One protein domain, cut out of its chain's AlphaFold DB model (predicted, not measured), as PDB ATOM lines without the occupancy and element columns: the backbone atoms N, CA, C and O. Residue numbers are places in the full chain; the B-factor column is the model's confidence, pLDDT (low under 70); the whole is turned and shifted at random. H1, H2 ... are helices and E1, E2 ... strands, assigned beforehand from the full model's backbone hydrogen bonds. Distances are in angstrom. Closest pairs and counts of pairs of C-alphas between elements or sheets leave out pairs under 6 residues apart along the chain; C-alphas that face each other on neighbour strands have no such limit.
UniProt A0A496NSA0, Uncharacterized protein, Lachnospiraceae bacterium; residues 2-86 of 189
ATOM      1  N   ARG A   2      15.536  52.535 -67.243       44.50
ATOM      2  CA  ARG A   2      14.714  52.610 -66.014       44.50
ATOM      3  C   ARG A   2      15.117  51.495 -65.042       44.50
ATOM      4  O   ARG A   2      15.440  50.387 -65.447       44.50
ATOM      5  N   LYS A   3      15.239  51.899 -63.780       41.25
ATOM      6  CA  LYS A   3      16.034  51.292 -62.709       41.25
ATOM      7  C   LYS A   3      15.282  50.140 -62.029       41.25
ATOM      8  O   LYS A   3      14.062  50.172 -61.923       41.25
ATOM      9  N   ARG A   4      16.048  49.144 -61.579       42.31
ATOM     10  CA  ARG A   4      15.608  47.926 -60.882       42.31
ATOM     11  C   ARG A   4      14.846  48.270 -59.594       42.31
ATOM     12  O   ARG A   4      15.405  48.907 -58.706       42.31
ATOM     13  N   ILE A   5      13.598  47.814 -59.488       53.44
ATOM     14  CA  ILE A   5      12.791  47.835 -58.259       53.44
ATOM     15  C   ILE A   5      13.145  46.578 -57.460       53.44
ATOM     16  O   ILE A   5      12.429  45.589 -57.507       53.44
ATOM     17  N   VAL A   6      14.298  46.572 -56.790       50.94
ATOM     18  CA  VAL A   6      14.650  45.536 -55.802       50.94
ATOM     19  C   VAL A   6      15.546  46.182 -54.742       50.94
ATOM     20  O   VAL A   6      16.754  45.996 -54.775       50.94
ATOM     21  N   PHE A   7      15.002  47.020 -53.852       47.28
ATOM     22  CA  PHE A   7      15.789  47.541 -52.716       47.28
ATOM     23  C   PHE A   7      14.980  47.902 -51.455       47.28
ATOM     24  O   PHE A   7      15.500  48.578 -50.575       47.28
ATOM     25  N   THR A   8      13.729  47.440 -51.323       50.16
ATOM     26  CA  THR A   8      12.856  47.861 -50.201       50.16
ATOM     27  C   THR A   8      12.370  46.726 -49.292       50.16
ATOM     28  O   THR A   8      11.848  47.007 -48.222       50.16
ATOM     29  N   PHE A   9      12.582  45.451 -49.643       47.59
ATOM     30  CA  PHE A   9      12.144  44.326 -48.794       47.59
ATOM     31  C   PHE A   9      13.173  43.900 -47.730       47.59
ATOM     32  O   PHE A   9      12.785  43.478 -46.645       47.59
ATOM     33  N   VAL A  10      14.477  44.070 -47.981       51.91
ATOM     34  CA  VAL A  10      15.529  43.694 -47.009       51.91
ATOM     35  C   VAL A  10      15.571  44.660 -45.816       51.91
ATOM     36  O   VAL A  10      15.810  44.229 -44.695       51.91
ATOM     37  N   LEU A  11      15.264  45.947 -46.025       50.31
ATOM     38  CA  LEU A  11      15.310  46.971 -44.972       50.31
ATOM     39  C   LEU A  11      14.167  46.840 -43.945       50.31
ATOM     40  O   LEU A  11      14.351  47.193 -42.783       50.31
ATOM     41  N   ALA A  12      13.007  46.309 -44.354       54.88
ATOM     42  CA  ALA A  12      11.866  46.061 -43.466       54.88
ATOM     43  C   ALA A  12      12.057  44.800 -42.598       54.88
ATOM     44  O   ALA A  12      11.641  44.771 -41.442       54.88
ATOM     45  N   LEU A  13      12.737  43.770 -43.123       53.00
ATOM     46  CA  LEU A  13      13.054  42.559 -42.357       53.00
ATOM     47  C   LEU A  13      14.138  42.808 -41.294       53.00
ATOM     48  O   LEU A  13      14.072  42.248 -40.202       53.00
ATOM     49  N   THR A  14      15.126  43.662 -41.585       54.69
ATOM     50  CA  THR A  14      16.195  43.998 -40.629       54.69
ATOM     51  C   THR A  14      15.721  44.928 -39.514       54.69
ATOM     52  O   THR A  14      16.147  44.761 -38.375       54.69
ATOM     53  N   THR A  15      14.796  45.855 -39.793       55.72
ATOM     54  CA  THR A  15      14.158  46.672 -38.741       55.72
ATOM     55  C   THR A  15      13.264  45.836 -37.822       55.72
ATOM     56  O   THR A  15      13.261  46.077 -36.618       55.72
ATOM     57  N   ALA A  16      12.580  44.810 -38.337       54.09
ATOM     58  CA  ALA A  16      11.761  43.909 -37.517       54.09
ATOM     59  C   ALA A  16      12.588  43.037 -36.547       54.09
ATOM     60  O   ALA A  16      12.151  42.784 -35.427       54.09
ATOM     61  N   LEU A  17      13.807  42.631 -36.928       53.16
ATOM     62  CA  LEU A  17      14.718  41.863 -36.061       53.16
ATOM     63  C   LEU A  17      15.355  42.705 -34.942       53.16
ATOM     64  O   LEU A  17      15.710  42.154 -33.904       53.16
ATOM     65  N   LEU A  18      15.450  44.030 -35.105       53.56
ATOM     66  CA  LEU A  18      15.875  44.948 -34.035       53.56
ATOM     67  C   LEU A  18      14.763  45.223 -33.004       53.56
ATOM     68  O   LEU A  18      15.050  45.714 -31.916       53.56
ATOM     69  N   PHE A  19      13.510  44.876 -33.324       53.97
ATOM     70  CA  PHE A  19      12.345  44.963 -32.434       53.97
ATOM     71  C   PHE A  19      11.925  43.615 -31.835       53.97
ATOM     72  O   PHE A  19      10.913  43.547 -31.137       53.97
ATOM     73  N   ALA A  20      12.723  42.558 -32.007       50.00
ATOM     74  CA  ALA A  20      12.640  41.374 -31.156       50.00
ATOM     75  C   ALA A  20      13.244  41.692 -29.774       50.00
ATOM     76  O   ALA A  20      14.199  41.062 -29.321       50.00
ATOM     77  N   GLY A  21      12.717  42.724 -29.110       56.22
ATOM     78  CA  GLY A  21      12.949  42.924 -27.691       56.22
ATOM     79  C   GLY A  21      12.450  41.672 -26.989       56.22
ATOM     80  O   GLY A  21      11.313  41.258 -27.205       56.22
ATOM     81  N   ASN A  22      13.311  41.030 -26.206       55.34
ATOM     82  CA  ASN A  22      12.900  39.915 -25.367       55.34
ATOM     83  C   ASN A  22      11.734  40.397 -24.493       55.34
ATOM     84  O   ASN A  22      11.947  41.160 -23.553       55.34
ATOM     85  N   VAL A  23      10.506  39.991 -24.823       53.50
ATOM     86  CA  VAL A  23       9.341  40.227 -23.970       53.50
ATOM     87  C   VAL A  23       9.490  39.259 -22.807       53.50
ATOM     88  O   VAL A  23       9.047  38.112 -22.858       53.50
ATOM     89  N   PHE A  24      10.223  39.679 -21.780       60.66
ATOM     90  CA  PHE A  24      10.250  38.944 -20.532       60.66
ATOM     91  C   PHE A  24       8.888  39.134 -19.881       60.66
ATOM     92  O   PHE A  24       8.559  40.238 -19.471       60.66
ATOM     93  N   ALA A  25       8.095  38.068 -19.800       77.62
ATOM     94  CA  ALA A  25       6.862  38.115 -19.032       77.62
ATOM     95  C   ALA A  25       7.215  38.378 -17.562       77.62
ATOM     96  O   ALA A  25       7.950  37.584 -16.958       77.62
ATOM     97  N   ALA A  26       6.732  39.490 -16.998       89.56
ATOM     98  CA  ALA A  26       6.803  39.692 -15.564       89.56
ATOM     99  C   ALA A  26       6.068  38.575 -14.825       89.56
ATOM    100  O   ALA A  26       5.056  38.038 -15.289       89.56
ATOM    101  N   GLY A  27       6.570  38.236 -13.645       94.12
ATOM    102  CA  GLY A  27       5.918  37.243 -12.819       94.12
ATOM    103  C   GLY A  27       6.724  36.800 -11.616       94.12
ATOM    104  O   GLY A  27       7.923  37.051 -11.486       94.12
ATOM    105  N   TRP A  28       6.015  36.095 -10.746       95.69
ATOM    106  CA  TRP A  28       6.578  35.413  -9.596       95.69
ATOM    107  C   TRP A  28       7.400  34.208 -10.036       95.69
ATOM    108  O   TRP A  28       6.949  33.382 -10.830       95.69
ATOM    109  N   VAL A  29       8.598  34.091  -9.481       95.69
ATOM    110  CA  VAL A  29       9.510  32.975  -9.711       95.69
ATOM    111  C   VAL A  29       9.898  32.393  -8.358       95.69
ATOM    112  O   VAL A  29      10.165  33.135  -7.416       95.69
ATOM    113  N   LYS A  30       9.925  31.062  -8.252       96.38
ATOM    114  CA  LYS A  30      10.378  30.349  -7.055       96.38
ATOM    115  C   LYS A  30      11.609  29.523  -7.382       96.38
ATOM    116  O   LYS A  30      11.605  28.779  -8.361       96.38
ATOM    117  N   ASP A  31      12.627  29.619  -6.543       95.06
ATOM    118  CA  ASP A  31      13.781  28.728  -6.565       95.06
ATOM    119  C   ASP A  31      14.001  28.081  -5.183       95.06
ATOM    120  O   ASP A  31      13.133  28.125  -4.307       95.06
ATOM    121  N   ASN A  32      15.164  27.453  -4.992       95.31
ATOM    122  CA  ASN A  32      15.516  26.779  -3.741       95.31
ATOM    123  C   ASN A  32      15.735  27.737  -2.556       95.31
ATOM    124  O   ASN A  32      15.771  27.278  -1.418       95.31
ATOM    125  N   LYS A  33      15.932  29.036  -2.804       93.06
ATOM    126  CA  LYS A  33      16.149  30.060  -1.775       93.06
ATOM    127  C   LYS A  33      14.855  30.776  -1.409       93.06
ATOM    128  O   LYS A  33      14.691  31.154  -0.254       93.06
ATOM    129  N   GLY A  34      13.935  30.946  -2.357       94.00
ATOM    130  CA  GLY A  34      12.633  31.537  -2.078       94.00
ATOM    131  C   GLY A  34      11.911  32.062  -3.309       94.00
ATOM    132  O   GLY A  34      12.221  31.716  -4.450       94.00
ATOM    133  N   TRP A  35      10.914  32.904  -3.053       97.69
ATOM    134  CA  TRP A  35      10.181  33.622  -4.090       97.69
ATOM    135  C   TRP A  35      10.894  34.925  -4.449       97.69
ATOM    136  O   TRP A  35      11.366  35.630  -3.564       97.69
ATOM    137  N   TRP A  36      10.942  35.270  -5.730       97.56
ATOM    138  CA  TRP A  36      11.368  36.574  -6.234       97.56
ATOM    139  C   TRP A  36      10.435  37.033  -7.362       97.56
ATOM    140  O   TRP A  36       9.677  36.229  -7.913       97.56
ATOM    141  N   TYR A  37      10.454  38.323  -7.704       96.81
ATOM    142  CA  TYR A  37       9.599  38.864  -8.762       96.81
ATOM    143  C   TYR A  37      10.418  39.354  -9.951       96.81
ATOM    144  O   TYR A  37      11.241  40.257  -9.820       96.81
ATOM    145  N   LYS A  38      10.169  38.802 -11.137       95.12
ATOM    146  CA  LYS A  38      10.759  39.296 -12.382       95.12
ATOM    147  C   LYS A  38       9.880  40.408 -12.949       95.12
ATOM    148  O   LYS A  38       8.699  40.186 -13.192       95.12
ATOM    149  N   ARG A  39      10.448  41.590 -13.178       92.81
ATOM    150  CA  ARG A  39       9.798  42.720 -13.862       92.81
ATOM    151  C   ARG A  39       9.885  42.543 -15.384       92.81
ATOM    152  O   ARG A  39      10.770  41.846 -15.880       92.81
ATOM    153  N   ASP A  40       9.019  43.229 -16.132       88.75
ATOM    154  CA  ASP A  40       8.962  43.120 -17.603       88.75
ATOM    155  C   ASP A  40      10.261  43.579 -18.285       88.75
ATOM    156  O   ASP A  40      10.653  43.075 -19.334       88.75
ATOM    157  N   ASN A  41      10.985  44.503 -17.651       85.56
ATOM    158  CA  ASN A  41      12.300  44.964 -18.102       85.56
ATOM    159  C   ASN A  41      13.448  43.987 -17.759       85.56
ATOM    160  O   ASN A  41      14.618  44.334 -17.910       85.56
ATOM    161  N   GLY A  42      13.135  42.791 -17.251       86.25
ATOM    162  CA  GLY A  42      14.103  41.765 -16.861       86.25
ATOM    163  C   GLY A  42      14.794  42.004 -15.514       86.25
ATOM    164  O   GLY A  42      15.560  41.147 -15.080       86.25
ATOM    165  N   THR A  43      14.525  43.127 -14.840       92.88
ATOM    166  CA  THR A  43      15.029  43.408 -13.484       92.88
ATOM    167  C   THR A  43      14.152  42.752 -12.413       92.88
ATOM    168  O   THR A  43      13.159  42.097 -12.723       92.88
ATOM    169  N   TYR A  44      14.521  42.897 -11.143       95.88
ATOM    170  CA  TYR A  44      13.784  42.350 -10.005       95.88
ATOM    171  C   TYR A  44      13.993  43.234  -8.767       95.88
ATOM    172  O   TYR A  44      15.020  43.918  -8.698       95.88
ATOM    173  N   PRO A  45      13.026  43.275  -7.832       96.25
ATOM    174  CA  PRO A  45      13.115  44.131  -6.664       96.25
ATOM    175  C   PRO A  45      14.184  43.663  -5.676       96.25
ATOM    176  O   PRO A  45      14.358  42.461  -5.476       96.25
ATOM    177  N   LYS A  46      14.892  44.614  -5.056       95.75
ATOM    178  CA  LYS A  46      15.894  44.385  -4.001       95.75
ATOM    179  C   LYS A  46      15.833  45.473  -2.940       95.75
ATOM    180  O   LYS A  46      15.918  46.646  -3.290       95.75
ATOM    181  N   SER A  47      15.764  45.084  -1.667       87.25
ATOM    182  CA  SER A  47      15.651  46.015  -0.528       87.25
ATOM    183  C   SER A  47      14.560  47.070  -0.741       87.25
ATOM    184  O   SER A  47      14.742  48.243  -0.426       87.25
ATOM    185  N   GLU A  48      13.444  46.662  -1.344       91.56
ATOM    186  CA  GLU A  48      12.370  47.568  -1.727       91.56
ATOM    187  C   GLU A  48      11.001  46.895  -1.649       91.56
ATOM    188  O   GLU A  48      10.863  45.667  -1.716       91.56
ATOM    189  N   TRP A  49       9.986  47.746  -1.541       93.25
ATOM    190  CA  TRP A  49       8.586  47.382  -1.658       93.25
ATOM    191  C   TRP A  49       8.190  47.200  -3.122       93.25
ATOM    192  O   TRP A  49       8.566  47.982  -3.995       93.25
ATOM    193  N   PHE A  50       7.366  46.196  -3.392       96.50
ATOM    194  CA  PHE A  50       6.755  45.976  -4.695       96.50
ATOM    195  C   PHE A  50       5.275  45.641  -4.524       96.50
ATOM    196  O   PHE A  50       4.907  44.818  -3.683       96.50
ATOM    197  N   GLN A  51       4.441  46.289  -5.333       96.38
ATOM    198  CA  GLN A  51       3.015  46.012  -5.407       96.38
ATOM    199  C   GLN A  51       2.739  45.119  -6.613       96.38
ATOM    200  O   GLN A  51       3.116  45.460  -7.737       96.38
ATOM    201  N   ASP A  52       2.084  43.984  -6.390       93.94
ATOM    202  CA  ASP A  52       1.651  43.129  -7.488       93.94
ATOM    203  C   ASP A  52       0.425  43.703  -8.216       93.94
ATOM    204  O   ASP A  52      -0.191  44.695  -7.817       93.94
ATOM    205  N   LYS A  53       0.054  43.043  -9.313       90.44
ATOM    206  CA  LYS A  53      -1.113  43.403 -10.127       90.44
ATOM    207  C   LYS A  53      -2.454  43.313  -9.382       90.44
ATOM    208  O   LYS A  53      -3.422  43.916  -9.834       90.44
ATOM    209  N   ASP A  54      -2.511  42.566  -8.277       91.50
ATOM    210  CA  ASP A  54      -3.710  42.389  -7.453       91.50
ATOM    211  C   ASP A  54      -3.763  43.432  -6.315       91.50
ATOM    212  O   ASP A  54      -4.661  43.406  -5.471       91.50
ATOM    213  N   GLY A  55      -2.809  44.370  -6.288       94.00
ATOM    214  CA  GLY A  55      -2.731  45.466  -5.329       94.00
ATOM    215  C   GLY A  55      -2.077  45.097  -3.995       94.00
ATOM    216  O   GLY A  55      -2.051  45.939  -3.092       94.00
ATOM    217  N   LYS A  56      -1.539  43.882  -3.849       95.56
ATOM    218  CA  LYS A  56      -0.865  43.426  -2.625       95.56
ATOM    219  C   LYS A  56       0.582  43.898  -2.602       95.56
ATOM    220  O   LYS A  56       1.252  43.904  -3.630       95.56
ATOM    221  N   TRP A  57       1.060  44.260  -1.418       95.69
ATOM    222  CA  TRP A  57       2.427  44.731  -1.206       95.69
ATOM    223  C   TRP A  57       3.315  43.637  -0.632       95.69
ATOM    224  O   TRP A  57       2.884  42.893   0.245       95.69
ATOM    225  N   TYR A  58       4.560  43.592  -1.092       96.12
ATOM    226  CA  TYR A  58       5.585  42.639  -0.680       96.12
ATOM    227  C   TYR A  58       6.915  43.376  -0.517       96.12
ATOM    228  O   TYR A  58       7.179  44.326  -1.257       96.12
ATOM    229  N   PHE A  59       7.765  42.925   0.403       91.75
ATOM    230  CA  PHE A  59       9.115  43.464   0.581       91.75
ATOM    231  C   PHE A  59      10.163  42.424   0.198       91.75
ATOM    232  O   PHE A  59      10.022  41.238   0.510       91.75
ATOM    233  N   PHE A  60      11.223  42.874  -0.466       94.44
ATOM    234  CA  PHE A  60      12.310  42.021  -0.933       94.44
ATOM    235  C   PHE A  60      13.593  42.360  -0.187       94.44
ATOM    236  O   PHE A  60      13.915  43.530  -0.005       94.44
ATOM    237  N   ASN A  61      14.350  41.345   0.219       86.94
ATOM    238  CA  ASN A  61      15.646  41.534   0.867       86.94
ATOM    239  C   ASN A  61      16.719  42.035  -0.125       86.94
ATOM    240  O   ASN A  61      16.462  42.218  -1.318       86.94
ATOM    241  N   SER A  62      17.950  42.235   0.354       91.19
ATOM    242  CA  SER A  62      19.073  42.719  -0.470       91.19
ATOM    243  C   SER A  62      19.470  41.782  -1.613       91.19
ATOM    244  O   SER A  62      20.042  42.224  -2.611       91.19
ATOM    245  N   ASP A  63      19.160  40.491  -1.489       90.94
ATOM    246  CA  ASP A  63      19.419  39.493  -2.527       90.94
ATOM    247  C   ASP A  63      18.288  39.431  -3.568       90.94
ATOM    248  O   ASP A  63      18.484  38.892  -4.657       90.94
ATOM    249  N   GLY A  64      17.146  40.058  -3.277       94.81
ATOM    250  CA  GLY A  64      15.971  40.132  -4.141       94.81
ATOM    251  C   GLY A  64      14.947  39.029  -3.912       94.81
ATOM    252  O   GLY A  64      14.132  38.763  -4.792       94.81
ATOM    253  N   TYR A  65      14.980  38.388  -2.743       96.50
ATOM    254  CA  TYR A  65      13.986  37.401  -2.330       96.50
ATOM    255  C   TYR A  65      12.918  38.037  -1.446       96.50
ATOM    256  O   TYR A  65      13.215  38.842  -0.564       96.50
ATOM    257  N   MET A  66      11.673  37.655  -1.701       97.00
ATOM    258  CA  MET A  66      10.493  38.071  -0.963       97.00
ATOM    259  C   MET A  66      10.583  37.580   0.481       97.00
ATOM    260  O   MET A  66      10.865  36.409   0.741       97.00
ATOM    261  N   LEU A  67      10.309  38.483   1.408       86.56
ATOM    262  CA  LEU A  67      10.148  38.167   2.816       86.56
ATOM    263  C   LEU A  67       8.742  37.597   3.087       86.56
ATOM    264  O   LEU A  67       7.765  37.997   2.456       86.56
ATOM    265  N   SER A  68       8.632  36.668   4.035       85.19
ATOM    266  CA  SER A  68       7.369  36.078   4.501       85.19
ATOM    267  C   SER A  68       7.492  35.640   5.954       85.19
ATOM    268  O   SER A  68       8.590  35.283   6.384       85.19
ATOM    269  N   ASP A  69       6.374  35.638   6.681       76.50
ATOM    270  CA  ASP A  69       6.311  35.346   8.123       76.50
ATOM    271  C   ASP A  69       7.344  36.150   8.930       76.50
ATOM    272  O   ASP A  69       8.003  35.648   9.845       76.50
ATOM    273  N   THR A  70       7.544  37.409   8.547       66.94
ATOM    274  CA  THR A  70       8.593  38.252   9.117       66.94
ATOM    275  C   THR A  70       8.292  39.737   8.934       66.94
ATOM    276  O   THR A  70       7.315  40.118   8.288       66.94
ATOM    277  N   LEU A  71       9.128  40.586   9.526       61.91
ATOM    278  CA  LEU A  71       9.060  42.034   9.367       61.91
ATOM    279  C   LEU A  71       9.949  42.479   8.201       61.91
ATOM    280  O   LEU A  71      11.044  41.950   8.006       61.91
ATOM    281  N   SER A  72       9.491  43.475   7.451       66.44
ATOM    282  CA  SER A  72      10.349  44.258   6.563       66.44
ATOM    283  C   SER A  72      11.360  45.089   7.362       66.44
ATOM    284  O   SER A  72      11.206  45.291   8.570       66.44
ATOM    285  N   ASP A  73      12.383  45.614   6.682       65.38
ATOM    286  CA  ASP A  73      13.439  46.423   7.314       65.38
ATOM    287  C   ASP A  73      12.896  47.700   7.990       65.38
ATOM    288  O   ASP A  73      13.484  48.204   8.945       65.38
ATOM    289  N   ASP A  74      11.761  48.209   7.510       60.47
ATOM    290  CA  ASP A  74      11.018  49.363   8.024       60.47
ATOM    291  C   ASP A  74       9.863  48.985   8.979       60.47
ATOM    292  O   ASP A  74       9.094  49.850   9.394       60.47
ATOM    293  N   GLY A  75       9.764  47.713   9.386       60.25
ATOM    294  CA  GLY A  75       8.924  47.276  10.507       60.25
ATOM    295  C   GLY A  75       7.491  46.859  10.163       60.25
ATOM    296  O   GLY A  75       6.646  46.797  11.058       60.25
ATOM    297  N   TYR A  76       7.184  46.544   8.904       67.19
ATOM    298  CA  TYR A  76       5.861  46.064   8.501       67.19
ATOM    299  C   TYR A  76       5.796  44.539   8.437       67.19
ATOM    300  O   TYR A  76       6.682  43.882   7.899       67.19
ATOM    301  N   TRP A  77       4.707  43.966   8.956       75.00
ATOM    302  CA  TRP A  77       4.506  42.517   8.980       75.00
ATOM    303  C   TRP A  77       4.092  41.948   7.621       75.00
ATOM    304  O   TRP A  77       3.061  42.328   7.059       75.00
ATOM    305  N   LEU A  78       4.864  40.979   7.140       77.94
ATOM    306  CA  LEU A  78       4.573  40.183   5.958       77.94
ATOM    307  C   LEU A  78       4.116  38.799   6.400       77.94
ATOM    308  O   LEU A  78       4.868  38.069   7.043       77.94
ATOM    309  N   GLY A  79       2.875  38.449   6.065       76.50
ATOM    310  CA  GLY A  79       2.287  37.170   6.454       76.50
ATOM    311  C   GLY A  79       2.898  35.981   5.715       76.50
ATOM    312  O   GLY A  79       3.859  36.110   4.954       76.50
ATOM    313  N   HIS A  80       2.278  34.813   5.866       87.94
ATOM    314  CA  HIS A  80       2.764  33.563   5.267       87.94
ATOM    315  C   HIS A  80       2.871  33.608   3.739       87.94
ATOM    316  O   HIS A  80       3.755  33.011   3.130       87.94
ATOM    317  N   SER A  81       1.981  34.366   3.096       93.38
ATOM    318  CA  SER A  81       2.026  34.585   1.645       93.38
ATOM    319  C   SER A  81       3.094  35.593   1.200       93.38
ATOM    320  O   SER A  81       3.236  35.833   0.006       93.38
ATOM    321  N   GLY A  82       3.797  36.225   2.143       91.56
ATOM    322  CA  GLY A  82       4.668  37.381   1.926       91.56
ATOM    323  C   GLY A  82       3.926  38.694   1.690       91.56
ATOM    324  O   GLY A  82       4.549  39.753   1.685       91.56
ATOM    325  N   ALA A  83       2.604  38.649   1.513       94.88
ATOM    326  CA  ALA A  83       1.805  39.853   1.401       94.88
ATOM    327  C   ALA A  83       1.774  40.586   2.745       94.88
ATOM    328  O   ALA A  83       1.605  39.990   3.812       94.88
ATOM    329  N   TRP A  84       1.895  41.901   2.669       88.00
ATOM    330  CA  TRP A  84       1.741  42.788   3.801       88.00
ATOM    331  C   TRP A  84       0.330  42.726   4.380       88.00
ATOM    332  O   TRP A  84      -0.660  42.980   3.689       88.00
ATOM    333  N   GLU A  85       0.245  42.444   5.678       78.81
ATOM    334  CA  GLU A  85      -1.017  42.440   6.414       78.81
ATOM    335  C   GLU A  85      -1.204  43.785   7.121       78.81
ATOM    336  O   GLU A  85      -0.740  44.020   8.242       78.81
ATOM    337  N   LYS A  86      -1.902  44.696   6.442       71.06
ATOM    338  CA  LYS A  86      -2.228  46.027   6.960       71.06
ATOM    339  C   LYS A  86      -2.856  45.949   8.359       71.06
ATOM    340  O   LYS A  86      -3.900  45.332   8.545       71.06
TER     341      LYS A  86
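This is residues 2 to 86 of the 189 residues of an uncharacterized protein of Lachnospiraceae bacterium (UniProt A0A496NSA0). What is the shape? With little regular structure, a long arm, residues 2 to 20 with helix H1, sticks out from a small body of loops and two strand hairpins, E1-E2 and E3-E4. What builds it? The 85 printed residues hold H1, E1, E2, E3, E4 in that order, two antiparallel two-stranded sheets, class mixed, with 26 residues in named elements. How large? Extended: radius of gyration of the C-alphas 21.4 A, spans 77 by 26 by 18 A.

Where is H1? Residues 9 to 18, 15.2 A, from C-alpha 9 (12.144, 44.326, -48.794). Where are the strands? E1 is 27 to 30, 10.0 A; E2 35 to 38, 10.1 A; E3 48 to 51, 10.2 A; E4 57 to 60, 10.3 A, ending at C-alpha 60 (12.310, 42.021, -0.933).

Is H1's backbone complete? 5 of 6 O i to N i+4 pairs are within hydrogen-bond range. Which atoms pair? In hairpin E1-E2, N 29 and O 36 are 2.9 A apart; in hairpin E3-E4, N 50 and O 58, 2.8 A. How near are E2 and E4? Their closest C-alphas, Trp 36 and Phe 60, are 7.7 A apart.

Any cut or long link? Neither. Where is confidence low? Residues 2 to 24 and 70 to 76 are under 70.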